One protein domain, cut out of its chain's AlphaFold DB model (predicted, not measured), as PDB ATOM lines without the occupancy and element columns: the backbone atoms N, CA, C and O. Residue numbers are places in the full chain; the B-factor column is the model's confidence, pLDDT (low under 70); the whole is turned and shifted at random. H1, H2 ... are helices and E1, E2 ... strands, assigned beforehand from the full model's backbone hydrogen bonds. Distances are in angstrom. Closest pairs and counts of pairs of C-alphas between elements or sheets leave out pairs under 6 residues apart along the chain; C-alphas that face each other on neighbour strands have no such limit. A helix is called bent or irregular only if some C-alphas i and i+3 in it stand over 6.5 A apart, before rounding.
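This is residues 2 to 96 of the 159 residues of the protein "Sigma-70 family RNA polymerase sigma factor" of Actinobacteria bacterium (UniProt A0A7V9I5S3). Three helices cross one another at steep tilts to make the body: H2 and H3 form a helical hairpin, and H1 packs across both of them. Beyond the last residue of H3 comes a small hairpin of two short strands, E1 and E2, whose tip, residues 87 to 92, sticks out from the body. The printed part has 95 residues, with named elements in the order H1, H2, H3, E1, E2; the sheet, E1 - E2, is antiparallel, and the class is mostly helix. The whole is loose, with a radius of gyration of the C-alphas of 16.1 A, and only just elongated, spanning 54 by 33 by 18 A.

Look first at the sheet, where E1, residues 85 to 87, and E2, residues 92 to 94, form a hairpin, antiparallel at 165 degrees. N 86 and O 93 are 2.9 A apart and N 93 and O 86 are 2.8 A apart, both within hydrogen-bond range. Go back along the chain through a tight link of 3 residues to H3, residues 61 to 81. H3 and H2, residues 31 to 51, form a helical hairpin: they touch, closest at the C-alphas of Leu 41 and Leu 69, 6.5 A apart, and run opposite ways at a steep tilt of 43 degrees. H1, residues 14 to 24, touches H2 at residues 38 to 45 alone, with the C-alphas of Cys 18 and Leu 41 closest at 6.2 A; they run opposite ways at a steep tilt of 59 degrees. H1 also touches H3, at residues 66 to 73 alone, with the C-alphas of Ile 21 and Ser 70 closest at 6.8 A; they run the same way at a steep tilt of 61 degrees. H1 and H2 are each apart from both strands. Every O i to N i+4 pair is within hydrogen-bond range in H1, against 16 of 17 in H2 and 14 of 17 in H3.

Find C-alpha 14 at (40.189, 29.559, 17.793); from there H1 runs 15.5 A to C-alpha 24. H2 runs 30.8 A from C-alpha 31 to C-alpha 51, at (27.344, 24.058, 25.974). H3 measures 29.9 A, has a kink of 26 degrees near residue 68 and is only just irregular, with C-alphas 64 and 67 6.8 A apart. E1 and E2 have 3 residues each, and E2 ends at C-alpha 94, (52.318, 0.035, 34.427).

The C-alphas of Asn 55 and Thr 90 are the two farthest apart, at 55.5 A. The printed part has no cut and no long link, but residues 2 to 13 hold no named element. The mean pLDDT of the printed part is 87.2; look for values under 70 at residues 2 to 4, 56 to 57 and 84 to 87.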
ATOM      1  N   LEU A   2      42.218  26.528   7.023       48.47
ATOM      2  CA  LEU A   2      40.872  27.020   6.711       48.47
ATOM      3  C   LEU A   2      40.954  28.518   6.369       48.47
ATOM      4  O   LEU A   2      41.592  29.283   7.083       48.47
ATOM      5  N   ALA A   3      40.329  28.946   5.269       54.88
ATOM      6  CA  ALA A   3      40.482  30.298   4.709       54.88
ATOM      7  C   ALA A   3      39.769  31.421   5.501       54.88
ATOM      8  O   ALA A   3      39.822  32.587   5.112       54.88
ATOM      9  N   SER A   4      39.111  31.099   6.618       64.88
ATOM     10  CA  SER A   4      38.357  32.046   7.445       64.88
ATOM     11  C   SER A   4      38.660  31.842   8.927       64.88
ATOM     12  O   SER A   4      38.561  30.722   9.427       64.88
ATOM     13  N   LYS A   5      38.979  32.930   9.642       75.50
ATOM     14  CA  LYS A   5      39.206  32.899  11.095       75.50
ATOM     15  C   LYS A   5      37.926  32.492  11.816       75.50
ATOM     16  O   LYS A   5      36.928  33.207  11.760       75.50
ATOM     17  N   LEU A   6      37.973  31.352  12.497       78.88
ATOM     18  CA  LEU A   6      36.884  30.889  13.346       78.88
ATOM     19  C   LEU A   6      36.851  31.745  14.615       78.88
ATOM     20  O   LEU A   6      37.836  31.809  15.355       78.88
ATOM     21  N   VAL A   7      35.716  32.406  14.841       87.38
ATOM     22  CA  VAL A   7      35.441  33.240  16.016       87.38
ATOM     23  C   VAL A   7      34.408  32.522  16.881       87.38
ATOM     24  O   VAL A   7      33.341  32.164  16.391       87.38
ATOM     25  N   LEU A   8      34.707  32.339  18.168       87.69
ATOM     26  CA  LEU A   8      33.812  31.735  19.158       87.69
ATOM     27  C   LEU A   8      33.735  32.626  20.398       87.69
ATOM     28  O   LEU A   8      34.708  32.744  21.141       87.69
ATOM     29  N   HIS A   9      32.571  33.227  20.645       88.31
ATOM     30  CA  HIS A   9      32.338  34.130  21.780       88.31
ATOM     31  C   HIS A   9      33.418  35.227  21.901       88.31
ATOM     32  O   HIS A   9      33.498  36.108  21.047       88.31
ATOM     33  N   ASP A  10      34.246  35.195  22.954       91.69
ATOM     34  CA  ASP A  10      35.340  36.144  23.188       91.69
ATOM     35  C   ASP A  10      36.668  35.751  22.505       91.69
ATOM     36  O   ASP A  10      37.631  36.522  22.534       91.69
ATOM     37  N   VAL A  11      36.732  34.586  21.853       92.00
ATOM     38  CA  VAL A  11      37.909  34.075  21.136       92.00
ATOM     39  C   VAL A  11      37.814  34.429  19.651       92.00
ATOM     40  O   VAL A  11      36.993  33.890  18.918       92.00
ATOM     41  N   ARG A  12      38.688  35.333  19.190       91.44
ATOM     42  CA  ARG A  12      38.722  35.817  17.792       91.44
ATOM     43  C   ARG A  12      39.406  34.876  16.800       91.44
ATOM     44  O   ARG A  12      39.244  35.035  15.597       91.44
ATOM     45  N   ASP A  13      40.246  33.988  17.309       93.38
ATOM     46  CA  ASP A  13      41.023  33.054  16.506       93.38
ATOM     47  C   ASP A  13      41.172  31.767  17.313       93.38
ATOM     48  O   ASP A  13      41.998  31.673  18.226       93.38
ATOM     49  N   VAL A  14      40.273  30.822  17.048       93.62
ATOM     50  CA  VAL A  14      40.189  29.559  17.793       93.62
ATOM     51  C   VAL A  14      41.420  28.693  17.551       93.62
ATOM     52  O   VAL A  14      41.917  28.070  18.486       93.62
ATOM     53  N   GLU A  15      41.948  28.694  16.329       94.62
ATOM     54  CA  GLU A  15      43.131  27.915  15.968       94.62
ATOM     55  C   GLU A  15      44.364  28.442  16.708       94.62
ATOM     56  O   GLU A  15      45.031  27.684  17.414       94.62
ATOM     57  N   LEU A  16      44.603  29.761  16.672       94.31
ATOM     58  CA  LEU A  16      45.689  30.384  17.433       94.31
ATOM     59  C   LEU A  16      45.514  30.181  18.943       94.31
ATOM     60  O   LEU A  16      46.487  29.961  19.667       94.31
ATOM     61  N   TYR A  17      44.282  30.258  19.442       95.31
ATOM     62  CA  TYR A  17      43.975  30.018  20.847       95.31
ATOM     63  C   TYR A  17      44.330  28.586  21.279       95.31
ATOM     64  O   TYR A  17      45.060  28.413  22.261       95.31
ATOM     65  N   CYS A  18      43.903  27.570  20.523       95.94
ATOM     66  CA  CYS A  18      44.241  26.171  20.785       95.94
ATOM     67  C   CYS A  18      45.745  25.903  20.617       95.94
ATOM     68  O   CYS A  18      46.341  25.249  21.476       95.94
ATOM     69  N   ALA A  19      46.389  26.481  19.599       95.06
ATOM     70  CA  ALA A  19      47.833  26.369  19.386       95.06
ATOM     71  C   ALA A  19      48.638  26.924  20.573       95.06
ATOM     72  O   ALA A  19      49.623  26.320  20.998       95.06
ATOM     73  N   ARG A  20      48.202  28.035  21.183       95.94
ATOM     74  CA  ARG A  20      48.845  28.582  22.394       95.94
ATOM     75  C   ARG A  20      48.707  27.655  23.598       95.94
ATOM     76  O   ARG A  20      49.639  27.572  24.396       95.94
ATOM     77  N   ILE A  21      47.570  26.979  23.756       94.75
ATOM     78  CA  ILE A  21      47.377  25.992  24.832       94.75
ATOM     79  C   ILE A  21      48.276  24.777  24.589       94.75
ATOM     80  O   ILE A  21      48.967  24.343  25.511       94.75
ATOM     81  N   LEU A  22      48.336  24.286  23.350       94.62
ATOM     82  CA  LEU A  22      49.217  23.189  22.957       94.62
ATOM     83  C   LEU A  22      50.694  23.524  23.215       94.62
ATOM     84  O   LEU A  22      51.404  22.742  23.843       94.62
ATOM     85  N   HIS A  23      51.140  24.719  22.825       94.12
ATOM     86  CA  HIS A  23      52.509  25.173  23.069       94.12
ATOM     87  C   HIS A  23      52.842  25.231  24.568       94.12
ATOM     88  O   HIS A  23      53.943  24.871  24.979       94.12
ATOM     89  N   ARG A  24      51.899  25.652  25.424       93.38
ATOM     90  CA  ARG A  24      52.098  25.658  26.889       93.38
ATOM     91  C   ARG A  24      52.218  24.259  27.483       93.38
ATOM     92  O   ARG A  24      52.873  24.110  28.509       93.38
ATOM     93  N   ALA A  25      51.603  23.253  26.862       91.31
ATOM     94  CA  ALA A  25      51.743  21.866  27.294       91.31
ATOM     95  C   ALA A  25      53.157  21.309  27.042       91.31
ATOM     96  O   ALA A  25      53.500  20.276  27.614       91.31
ATOM     97  N   ASN A  26      53.972  21.996  26.226       91.94
ATOM     98  CA  ASN A  26      55.380  21.687  25.964       91.94
ATOM     99  C   ASN A  26      55.621  20.205  25.612       91.94
ATOM    100  O   ASN A  26      56.515  19.545  26.146       91.94
ATOM    101  N   LEU A  27      54.767  19.659  24.744       88.06
ATOM    102  CA  LEU A  27      54.855  18.271  24.308       88.06
ATOM    103  C   LEU A  27      55.817  18.148  23.125       88.06
ATOM    104  O   LEU A  27      55.659  18.833  22.120       88.06
ATOM    105  N   ASN A  28      56.768  17.218  23.215       90.00
ATOM    106  CA  ASN A  28      57.597  16.843  22.073       90.00
ATOM    107  C   ASN A  28      56.808  15.860  21.183       90.00
ATOM    108  O   ASN A  28      56.675  14.664  21.497       90.00
ATOM    109  N   LEU A  29      56.183  16.397  20.135       90.69
ATOM    110  CA  LEU A  29      55.302  15.692  19.202       90.69
ATOM    111  C   LEU A  29      55.870  15.775  17.776       90.69
ATOM    112  O   LEU A  29      56.337  16.844  17.382       90.69
ATOM    113  N   PRO A  30      55.807  14.683  16.990       93.19
ATOM    114  CA  PRO A  30      55.953  14.751  15.541       93.19
ATOM    115  C   PRO A  30      54.986  15.770  14.930       93.19
ATOM    116  O   PRO A  30      53.909  16.017  15.472       93.19
ATOM    117  N   HIS A  31      55.343  16.326  13.772       91.81
ATOM    118  CA  HIS A  31      54.521  17.344  13.115       91.81
ATOM    119  C   HIS A  31      53.084  16.862  12.847       91.81
ATOM    120  O   HIS A  31      52.142  17.551  13.227       91.81
ATOM    121  N   HIS A  32      52.909  15.649  12.316       93.69
ATOM    122  CA  HIS A  32      51.581  15.073  12.061       93.69
ATOM    123  C   HIS A  32      50.740  14.930  13.340       93.69
ATOM    124  O   HIS A  32      49.618  15.416  13.389       93.69
ATOM    125  N   ASP A  33      51.323  14.384  14.413       93.75
ATOM    126  CA  ASP A  33      50.666  14.288  15.724       93.75
ATOM    127  C   ASP A  33      50.251  15.667  16.265       93.75
ATOM    128  O   ASP A  33      49.231  15.799  16.943       93.75
ATOM    129  N   SER A  34      51.062  16.699  16.007       94.25
ATOM    130  CA  SER A  34      50.775  18.063  16.448       94.25
ATOM    131  C   SER A  34      49.609  18.693  15.682       94.25
ATOM    132  O   SER A  34      48.785  19.366  16.302       94.25
ATOM    133  N   GLU A  35      49.502  18.437  14.374       95.19
ATOM    134  CA  GLU A  35      48.378  18.894  13.552       95.19
ATOM    135  C   GLU A  35      47.084  18.158  13.921       95.19
ATOM    136  O   GLU A  35      46.053  18.802  14.122       95.19
ATOM    137  N   ASP A  36      47.150  16.839  14.122       95.25
ATOM    138  CA  ASP A  36      46.008  16.023  14.551       95.25
ATOM    139  C   ASP A  36      45.483  16.460  15.925       95.25
ATOM    140  O   ASP A  36      44.275  16.606  16.139       95.25
ATOM    141  N   LEU A  37      46.390  16.710  16.877       95.50
ATOM    142  CA  LEU A  37      46.024  17.210  18.199       95.50
ATOM    143  C   LEU A  37      45.431  18.622  18.119       95.50
ATOM    144  O   LEU A  37      44.465  18.915  18.823       95.50
ATOM    145  N   LEU A  38      45.965  19.499  17.268       96.19
ATOM    146  CA  LEU A  38      45.399  20.831  17.069       96.19
ATOM    147  C   LEU A  38      43.972  20.750  16.509       96.19
ATOM    148  O   LEU A  38      43.080  21.398  17.059       96.19
ATOM    149  N   ALA A  39      43.741  19.926  15.485       95.88
ATOM    150  CA  ALA A  39      42.417  19.708  14.905       95.88
ATOM    151  C   ALA A  39      41.419  19.194  15.956       95.88
ATOM    152  O   ALA A  39      40.339  19.765  16.117       95.88
ATOM    153  N   TYR A  40      41.829  18.203  16.753       95.88
ATOM    154  CA  TYR A  40      41.036  17.677  17.866       95.88
ATOM    155  C   TYR A  40      40.682  18.752  18.910       95.88
ATOM    156  O   TYR A  40      39.556  18.807  19.413       95.88
ATOM    157  N   LEU A  41      41.625  19.636  19.250       96.31
ATOM    158  CA  LEU A  41      41.371  20.725  20.197       96.31
ATOM    159  C   LEU A  41      40.426  21.783  19.627       96.31
ATOM    160  O   LEU A  41      39.629  22.337  20.382       96.31
ATOM    161  N   VAL A  42      40.504  22.076  18.328       96.25
ATOM    162  CA  VAL A  42      39.582  23.006  17.657       96.25
ATOM    163  C   VAL A  42      38.163  22.438  17.648       96.25
ATOM    164  O   VAL A  42      37.238  23.144  18.048       96.25
ATOM    165  N   GLU A  43      37.997  21.164  17.288       96.25
ATOM    166  CA  GLU A  43      36.712  20.453  17.354       96.25
ATOM    167  C   GLU A  43      36.137  20.475  18.776       96.25
ATOM    168  O   GLU A  43      35.012  20.920  18.999       96.25
ATOM    169  N   THR A  44      36.946  20.116  19.772       95.75
ATOM    170  CA  THR A  44      36.525  20.145  21.180       95.75
ATOM    171  C   THR A  44      36.141  21.559  21.636       95.75
ATOM    172  O   THR A  44      35.191  21.744  22.394       95.75
ATOM    173  N   CYS A  45      36.882  22.584  21.206       95.94
ATOM    174  CA  CYS A  45      36.572  23.978  21.529       95.94
ATOM    175  C   CYS A  45      35.214  24.389  20.943       95.94
ATOM    176  O   CYS A  45      34.427  25.058  21.617       95.94
ATOM    177  N   TRP A  46      34.906  23.931  19.728       95.31
ATOM    178  CA  TRP A  46      33.597  24.117  19.114       95.31
ATOM    179  C   TRP A  46      32.486  23.437  19.924       95.31
ATOM    180  O   TRP A  46      31.503  24.090  20.268       95.31
ATOM    181  N   GLU A  47      32.650  22.176  20.326       95.44
ATOM    182  CA  GLU A  47      31.671  21.475  21.173       95.44
ATOM    183  C   GLU A  47      31.408  22.206  22.497       95.44
ATOM    184  O   GLU A  47      30.260  22.365  22.916       95.44
ATOM    185  N   LEU A  48      32.465  22.709  23.143       94.62
ATOM    186  CA  LEU A  48      32.345  23.473  24.387       94.62
ATOM    187  C   LEU A  48      31.560  24.772  24.202       94.62
ATOM    188  O   LEU A  48      30.870  25.194  25.130       94.62
ATOM    189  N   SER A  49      31.649  25.397  23.027       94.12
ATOM    190  CA  SER A  49      30.892  26.616  22.730       94.12
ATOM    191  C   SER A  49      29.382  26.365  22.699       94.12
ATOM    192  O   SER A  49      28.616  27.186  23.195       94.12
ATOM    193  N   LEU A  50      28.946  25.187  22.236       93.50
ATOM    194  CA  LEU A  50      27.526  24.812  22.202       93.50
ATOM    195  C   LEU A  50      26.932  24.657  23.611       93.50
ATOM    196  O   LEU A  50      25.757  24.947  23.830       93.50
ATOM    197  N   GLY A  51      27.742  24.205  24.573       89.88
ATOM    198  CA  GLY A  51      27.344  24.058  25.974       89.88
ATOM    199  C   GLY A  51      27.512  25.327  26.817       89.88
ATOM    200  O   GLY A  51      27.015  25.384  27.947       89.88
ATOM    201  N   TYR A  52      28.213  26.341  26.306       91.00
ATOM    202  CA  TYR A  52      28.546  27.535  27.073       91.00
ATOM    203  C   TYR A  52      27.350  28.487  27.189       91.00
ATOM    204  O   TYR A  52      26.756  28.918  26.203       91.00
ATOM    205  N   ARG A  53      27.009  28.856  28.429       87.62
ATOM    206  CA  ARG A  53      25.933  29.808  28.735       87.62
ATOM    207  C   ARG A  53      26.522  31.089  29.333       87.62
ATOM    208  O   ARG A  53      26.846  31.088  30.522       87.62
ATOM    209  N   PRO A  54      26.614  32.192  28.566       78.50
ATOM    210  CA  PRO A  54      27.262  33.423  29.028       78.50
ATOM    211  C   PRO A  54      26.544  34.072  30.219       78.50
ATOM    212  O   PRO A  54      27.188  34.650  31.082       78.50
ATOM    213  N   ASN A  55      25.220  33.922  30.315       77.81
ATOM    214  CA  ASN A  55      24.419  34.563  31.365       77.81
ATOM    215  C   ASN A  55      24.359  33.756  32.676       77.81
ATOM    216  O   ASN A  55      23.707  34.187  33.622       77.81
ATOM    217  N   GLY A  56      24.983  32.573  32.727       68.88
ATOM    218  CA  GLY A  56      24.926  31.667  33.881       68.88
ATOM    219  C   GLY A  56      26.264  31.445  34.584       68.88
ATOM    220  O   GLY A  56      26.297  30.758  35.600       68.88
ATOM    221  N   GLN A  57      27.366  31.982  34.054       69.75
ATOM    222  CA  GLN A  57      28.700  31.791  34.618       69.75
ATOM    223  C   GLN A  57      29.453  33.121  34.727       69.75
ATOM    224  O   GLN A  57      29.405  33.928  33.803       69.75
ATOM    225  N   PRO A  58      30.217  33.341  35.811       75.69
ATOM    226  CA  PRO A  58      30.988  34.571  36.002       75.69
ATOM    227  C   PRO A  58      32.230  34.663  35.097       75.69
ATOM    228  O   PRO A  58      32.942  35.666  35.111       75.69
ATOM    229  N   HIS A  59      32.537  33.617  34.329       84.56
ATOM    230  CA  HIS A  59      33.780  33.500  33.576       84.56
ATOM    231  C   HIS A  59      33.541  33.599  32.072       84.56
ATOM    232  O   HIS A  59      32.583  33.039  31.540       84.56
ATOM    233  N   ARG A  60      34.466  34.274  31.380       91.62
ATOM    234  CA  ARG A  60      34.515  34.322  29.913       91.62
ATOM    235  C   ARG A  60      34.718  32.921  29.329       91.62
ATOM    236  O   ARG A  60      35.314  32.065  29.987       91.62
ATOM    237  N   PHE A  61      34.276  32.707  28.088       92.69
ATOM    238  CA  PHE A  61      34.391  31.411  27.417       92.69
ATOM    239  C   PHE A  61      35.849  30.946  27.324       92.69
ATOM    240  O   PHE A  61      36.138  29.796  27.647       92.69
ATOM    241  N   SER A  62      36.787  31.842  27.006       93.19
ATOM    242  CA  SER A  62      38.226  31.540  27.051       93.19
ATOM    243  C   SER A  62      38.682  30.963  28.405       93.19
ATOM    244  O   SER A  62      39.292  29.895  28.461       93.19
ATOM    245  N   SER A  63      38.324  31.602  29.521       92.25
ATOM    246  CA  SER A  63      38.658  31.114  30.867       92.25
ATOM    247  C   SER A  63      38.002  29.769  31.196       92.25
ATOM    248  O   SER A  63      38.614  28.939  31.865       92.25
ATOM    249  N   TYR A  64      36.778  29.543  30.717       92.69
ATOM    250  CA  TYR A  64      36.056  28.278  30.870       92.69
ATOM    251  C   TYR A  64      36.702  27.137  30.062       92.69
ATOM    252  O   TYR A  64      36.918  26.041  30.585       92.69
ATOM    253  N   ALA A  65      37.065  27.398  28.806       93.88
ATOM    254  CA  ALA A  65      37.579  26.393  27.883       93.88
ATOM    255  C   ALA A  65      39.027  25.979  28.191       93.88
ATOM    256  O   ALA A  65      39.369  24.801  28.073       93.88
ATOM    257  N   ALA A  66      39.887  26.909  28.621       93.56
ATOM    258  CA  ALA A  66      41.314  26.654  28.854       93.56
ATOM    259  C   ALA A  66      41.623  25.428  29.750       93.56
ATOM    260  O   ALA A  66      42.404  24.562  29.326       93.56
ATOM    261  N   PRO A  67      41.041  25.285  30.961       94.25
ATOM    262  CA  PRO A  67      41.316  24.135  31.822       94.25
ATOM    263  C   PRO A  67      40.724  22.823  31.292       94.25
ATOM    264  O   PRO A  67      41.186  21.752  31.687       94.25
ATOM    265  N   ILE A  68      39.704  22.875  30.430       95.19
ATOM    266  CA  ILE A  68      39.117  21.684  29.806       95.19
ATOM    267  C   ILE A  68      40.013  21.219  28.660       95.19
ATOM    268  O   ILE A  68      40.431  20.063  28.649       95.19
ATOM    269  N   LEU A  69      40.397  22.123  27.758       95.88
ATOM    270  CA  LEU A  69      41.307  21.825  26.648       95.88
ATOM    271  C   LEU A  69      42.654  21.288  27.150       95.88
ATOM    272  O   LEU A  69      43.153  20.293  26.635       95.88
ATOM    273  N   SER A  70      43.193  21.857  28.233       94.38
ATOM    274  CA  SER A  70      44.425  21.353  28.862       94.38
ATOM    275  C   SER A  70      44.288  19.903  29.350       94.38
ATOM    276  O   SER A  70      45.207  19.101  29.194       94.38
ATOM    277  N   ARG A  71      43.127  19.526  29.905       94.25
ATOM    278  CA  ARG A  71      42.842  18.132  30.289       94.25
ATOM    279  C   ARG A  71      42.713  17.222  29.068       94.25
ATOM    280  O   ARG A  71      43.217  16.104  29.096       94.25
ATOM    281  N   ARG A  72      42.107  17.711  27.987       94.81
ATOM    282  CA  ARG A  72      41.939  16.960  26.734       94.81
ATOM    283  C   ARG A  72      43.256  16.646  26.039       94.81
ATOM    284  O   ARG A  72      43.390  15.552  25.506       94.81
ATOM    285  N   ILE A  73      44.249  17.526  26.140       94.81
ATOM    286  CA  ILE A  73      45.624  17.230  25.708       94.81
ATOM    287  C   ILE A  73      46.170  15.998  26.444       94.81
ATOM    288  O   ILE A  73      46.698  15.079  25.821       94.81
ATOM    289  N   ILE A  74      46.010  15.955  27.770       90.81
ATOM    290  CA  ILE A  74      46.482  14.834  28.596       90.81
ATOM    291  C   ILE A  74      45.728  13.547  28.241       90.81
ATOM    292  O   ILE A  74      46.333  12.478  28.156       90.81
ATOM    293  N   ASP A  75      44.415  13.630  28.033       90.56
ATOM    294  CA  ASP A  75      43.600  12.477  27.645       90.56
ATOM    295  C   ASP A  75      43.996  11.944  26.264       90.56
ATOM    296  O   ASP A  75      44.163  10.734  26.102       90.56
ATOM    297  N   TRP A  76      44.225  12.834  25.295       92.69
ATOM    298  CA  TRP A  76      44.732  12.474  23.973       92.69
ATOM    299  C   TRP A  76      46.093  11.782  24.080       92.69
ATOM    300  O   TRP A  76      46.258  10.683  23.556       92.69
ATOM    301  N   GLN A  77      47.027  12.343  24.856       89.81
ATOM    302  CA  GLN A  77      48.351  11.754  25.074       89.81
ATOM    303  C   GLN A  77      48.254  10.354  25.693       89.81
ATOM    304  O   GLN A  77      48.977   9.441  25.296       89.81
ATOM    305  N   ARG A  78      47.344  10.162  26.653       86.56
ATOM    306  CA  ARG A  78      47.093   8.856  27.279       86.56
ATOM    307  C   ARG A  78      46.476   7.854  26.311       86.56
ATOM    308  O   ARG A  78      46.746   6.661  26.437       86.56
ATOM    309  N   LYS A  79      45.636   8.317  25.383       86.38
ATOM    310  CA  LYS A  79      45.003   7.480  24.358       86.38
ATOM    311  C   LYS A  79      46.018   7.018  23.312       86.38
ATOM    312  O   LYS A  79      46.006   5.844  22.964       86.38
ATOM    313  N   THR A  80      46.893   7.908  22.844       85.44
ATOM    314  CA  THR A  80      47.854   7.616  21.766       85.44
ATOM    315  C   THR A  80      49.113   6.908  22.256       85.44
ATOM    316  O   THR A  80      49.556   5.947  21.639       85.44
ATOM    317  N   ARG A  81      49.683   7.341  23.387       82.00
ATOM    318  CA  ARG A  81      50.968   6.832  23.910       82.00
ATOM    319  C   ARG A  81      50.818   5.890  25.108       82.00
ATOM    320  O   ARG A  81      51.815   5.403  25.636       82.00
ATOM    321  N   GLY A  82      49.587   5.626  25.543       76.25
ATOM    322  CA  GLY A  82      49.300   4.848  26.745       76.25
ATOM    323  C   GLY A  82      49.400   5.669  28.036       76.25
ATOM    324  O   GLY A  82      49.809   6.830  28.058       76.25
ATOM    325  N   ARG A  83      48.976   5.071  29.156       71.06
ATOM    326  CA  ARG A  83      49.009   5.729  30.474       71.06
ATOM    327  C   ARG A  83      50.437   5.773  31.026       71.06
ATOM    328  O   ARG A  83      51.271   4.944  30.663       71.06
ATOM    329  N   THR A  84      50.691   6.726  31.928       68.75
ATOM    330  CA  THR A  84      51.973   6.916  32.618       68.75
ATOM    331  C   THR A  84      52.567   5.576  33.046       68.75
ATOM    332  O   THR A  84      51.992   4.855  33.861       68.75
ATOM    333  N   THR A  85      53.706   5.256  32.444       66.25
ATOM    334  CA  THR A  85      54.503   4.074  32.741       66.25
ATOM    335  C   THR A  85      55.692   4.543  33.566       66.25
ATOM    336  O   THR A  85      56.426   5.430  33.129       66.25
ATOM    337  N   TRP A  86      55.864   4.003  34.768       69.31
ATOM    338  CA  TRP A  86      57.001   4.341  35.615       69.31
ATOM    339  C   TRP A  86      58.137   3.379  35.324       69.31
ATOM    340  O   TRP A  86      58.043   2.185  35.602       69.31
ATOM    341  N   LYS A  87      59.204   3.899  34.723       68.31
ATOM    342  CA  LYS A  87      60.423   3.137  34.468       68.31
ATOM    343  C   LYS A  87      61.376   3.347  35.640       68.31
ATOM    344  O   LYS A  87      61.856   4.458  35.841       68.31
ATOM    345  N   PHE A  88      61.622   2.290  36.400       74.06
ATOM    346  CA  PHE A  88      62.687   2.218  37.397       74.06
ATOM    347  C   PHE A  88      63.889   1.501  36.780       74.06
ATOM    348  O   PHE A  88      63.749   0.824  35.761       74.06
ATOM    349  N   ALA A  89      65.068   1.628  37.392       74.62
ATOM    350  CA  ALA A  89      66.277   0.963  36.898       74.62
ATOM    351  C   ALA A  89      66.119  -0.569  36.804       74.62
ATOM    352  O   ALA A  89      66.712  -1.198  35.935       74.62
ATOM    353  N   THR A  90      65.299  -1.159  37.677       78.81
ATOM    354  CA  THR A  90      65.108  -2.610  37.811       78.81
ATOM    355  C   THR A  90      63.825  -3.134  37.172       78.81
ATOM    356  O   THR A  90      63.783  -4.287  36.756       78.81
ATOM    357  N   HIS A  91      62.768  -2.322  37.083       76.75
ATOM    358  CA  HIS A  91      61.485  -2.763  36.537       76.75
ATOM    359  C   HIS A  91      60.661  -1.615  35.953       76.75
ATOM    360  O   HIS A  91      60.825  -0.444  36.300       76.75
ATOM    361  N   THR A  92      59.687  -1.959  35.120       81.38
ATOM    362  CA  THR A  92      58.710  -1.008  34.585       81.38
ATOM    363  C   THR A  92      57.343  -1.271  35.211       81.38
ATOM    364  O   THR A  92      56.782  -2.348  35.040       81.38
ATOM    365  N   HIS A  93      56.803  -0.293  35.937       76.69
ATOM    366  CA  HIS A  93      55.477  -0.366  36.540       76.69
ATOM    367  C   HIS A  93      54.443   0.310  35.632       76.69
ATOM    368  O   HIS A  93      54.511   1.513  35.353       76.69
ATOM    369  N   HIS A  94      53.461  -0.468  35.181       74.81
ATOM    370  CA  HIS A  94      52.318   0.035  34.427       74.81
ATOM    371  C   HIS A  94      51.165   0.316  35.382       74.81
ATOM    372  O   HIS A  94      50.637  -0.593  36.017       74.81
ATOM    373  N   ARG A  95      50.736   1.578  35.468       70.38
ATOM    374  CA  ARG A  95      49.604   1.930  36.323       70.38
ATOM    375  C   ARG A  95      48.309   1.295  35.784       70.38
ATOM    376  O   ARG A  95      47.934   1.614  34.648       70.38
ATOM    377  N   PRO A  96      47.583   0.479  36.573       70.62
ATOM    378  CA  PRO A  96      46.348  -0.150  36.116       70.62
ATOM    379  C   PRO A  96      45.274   0.891  35.768       70.62
ATOM    380  O   PRO A  96      45.274   2.036  36.246       70.62
TER     381      PRO A  96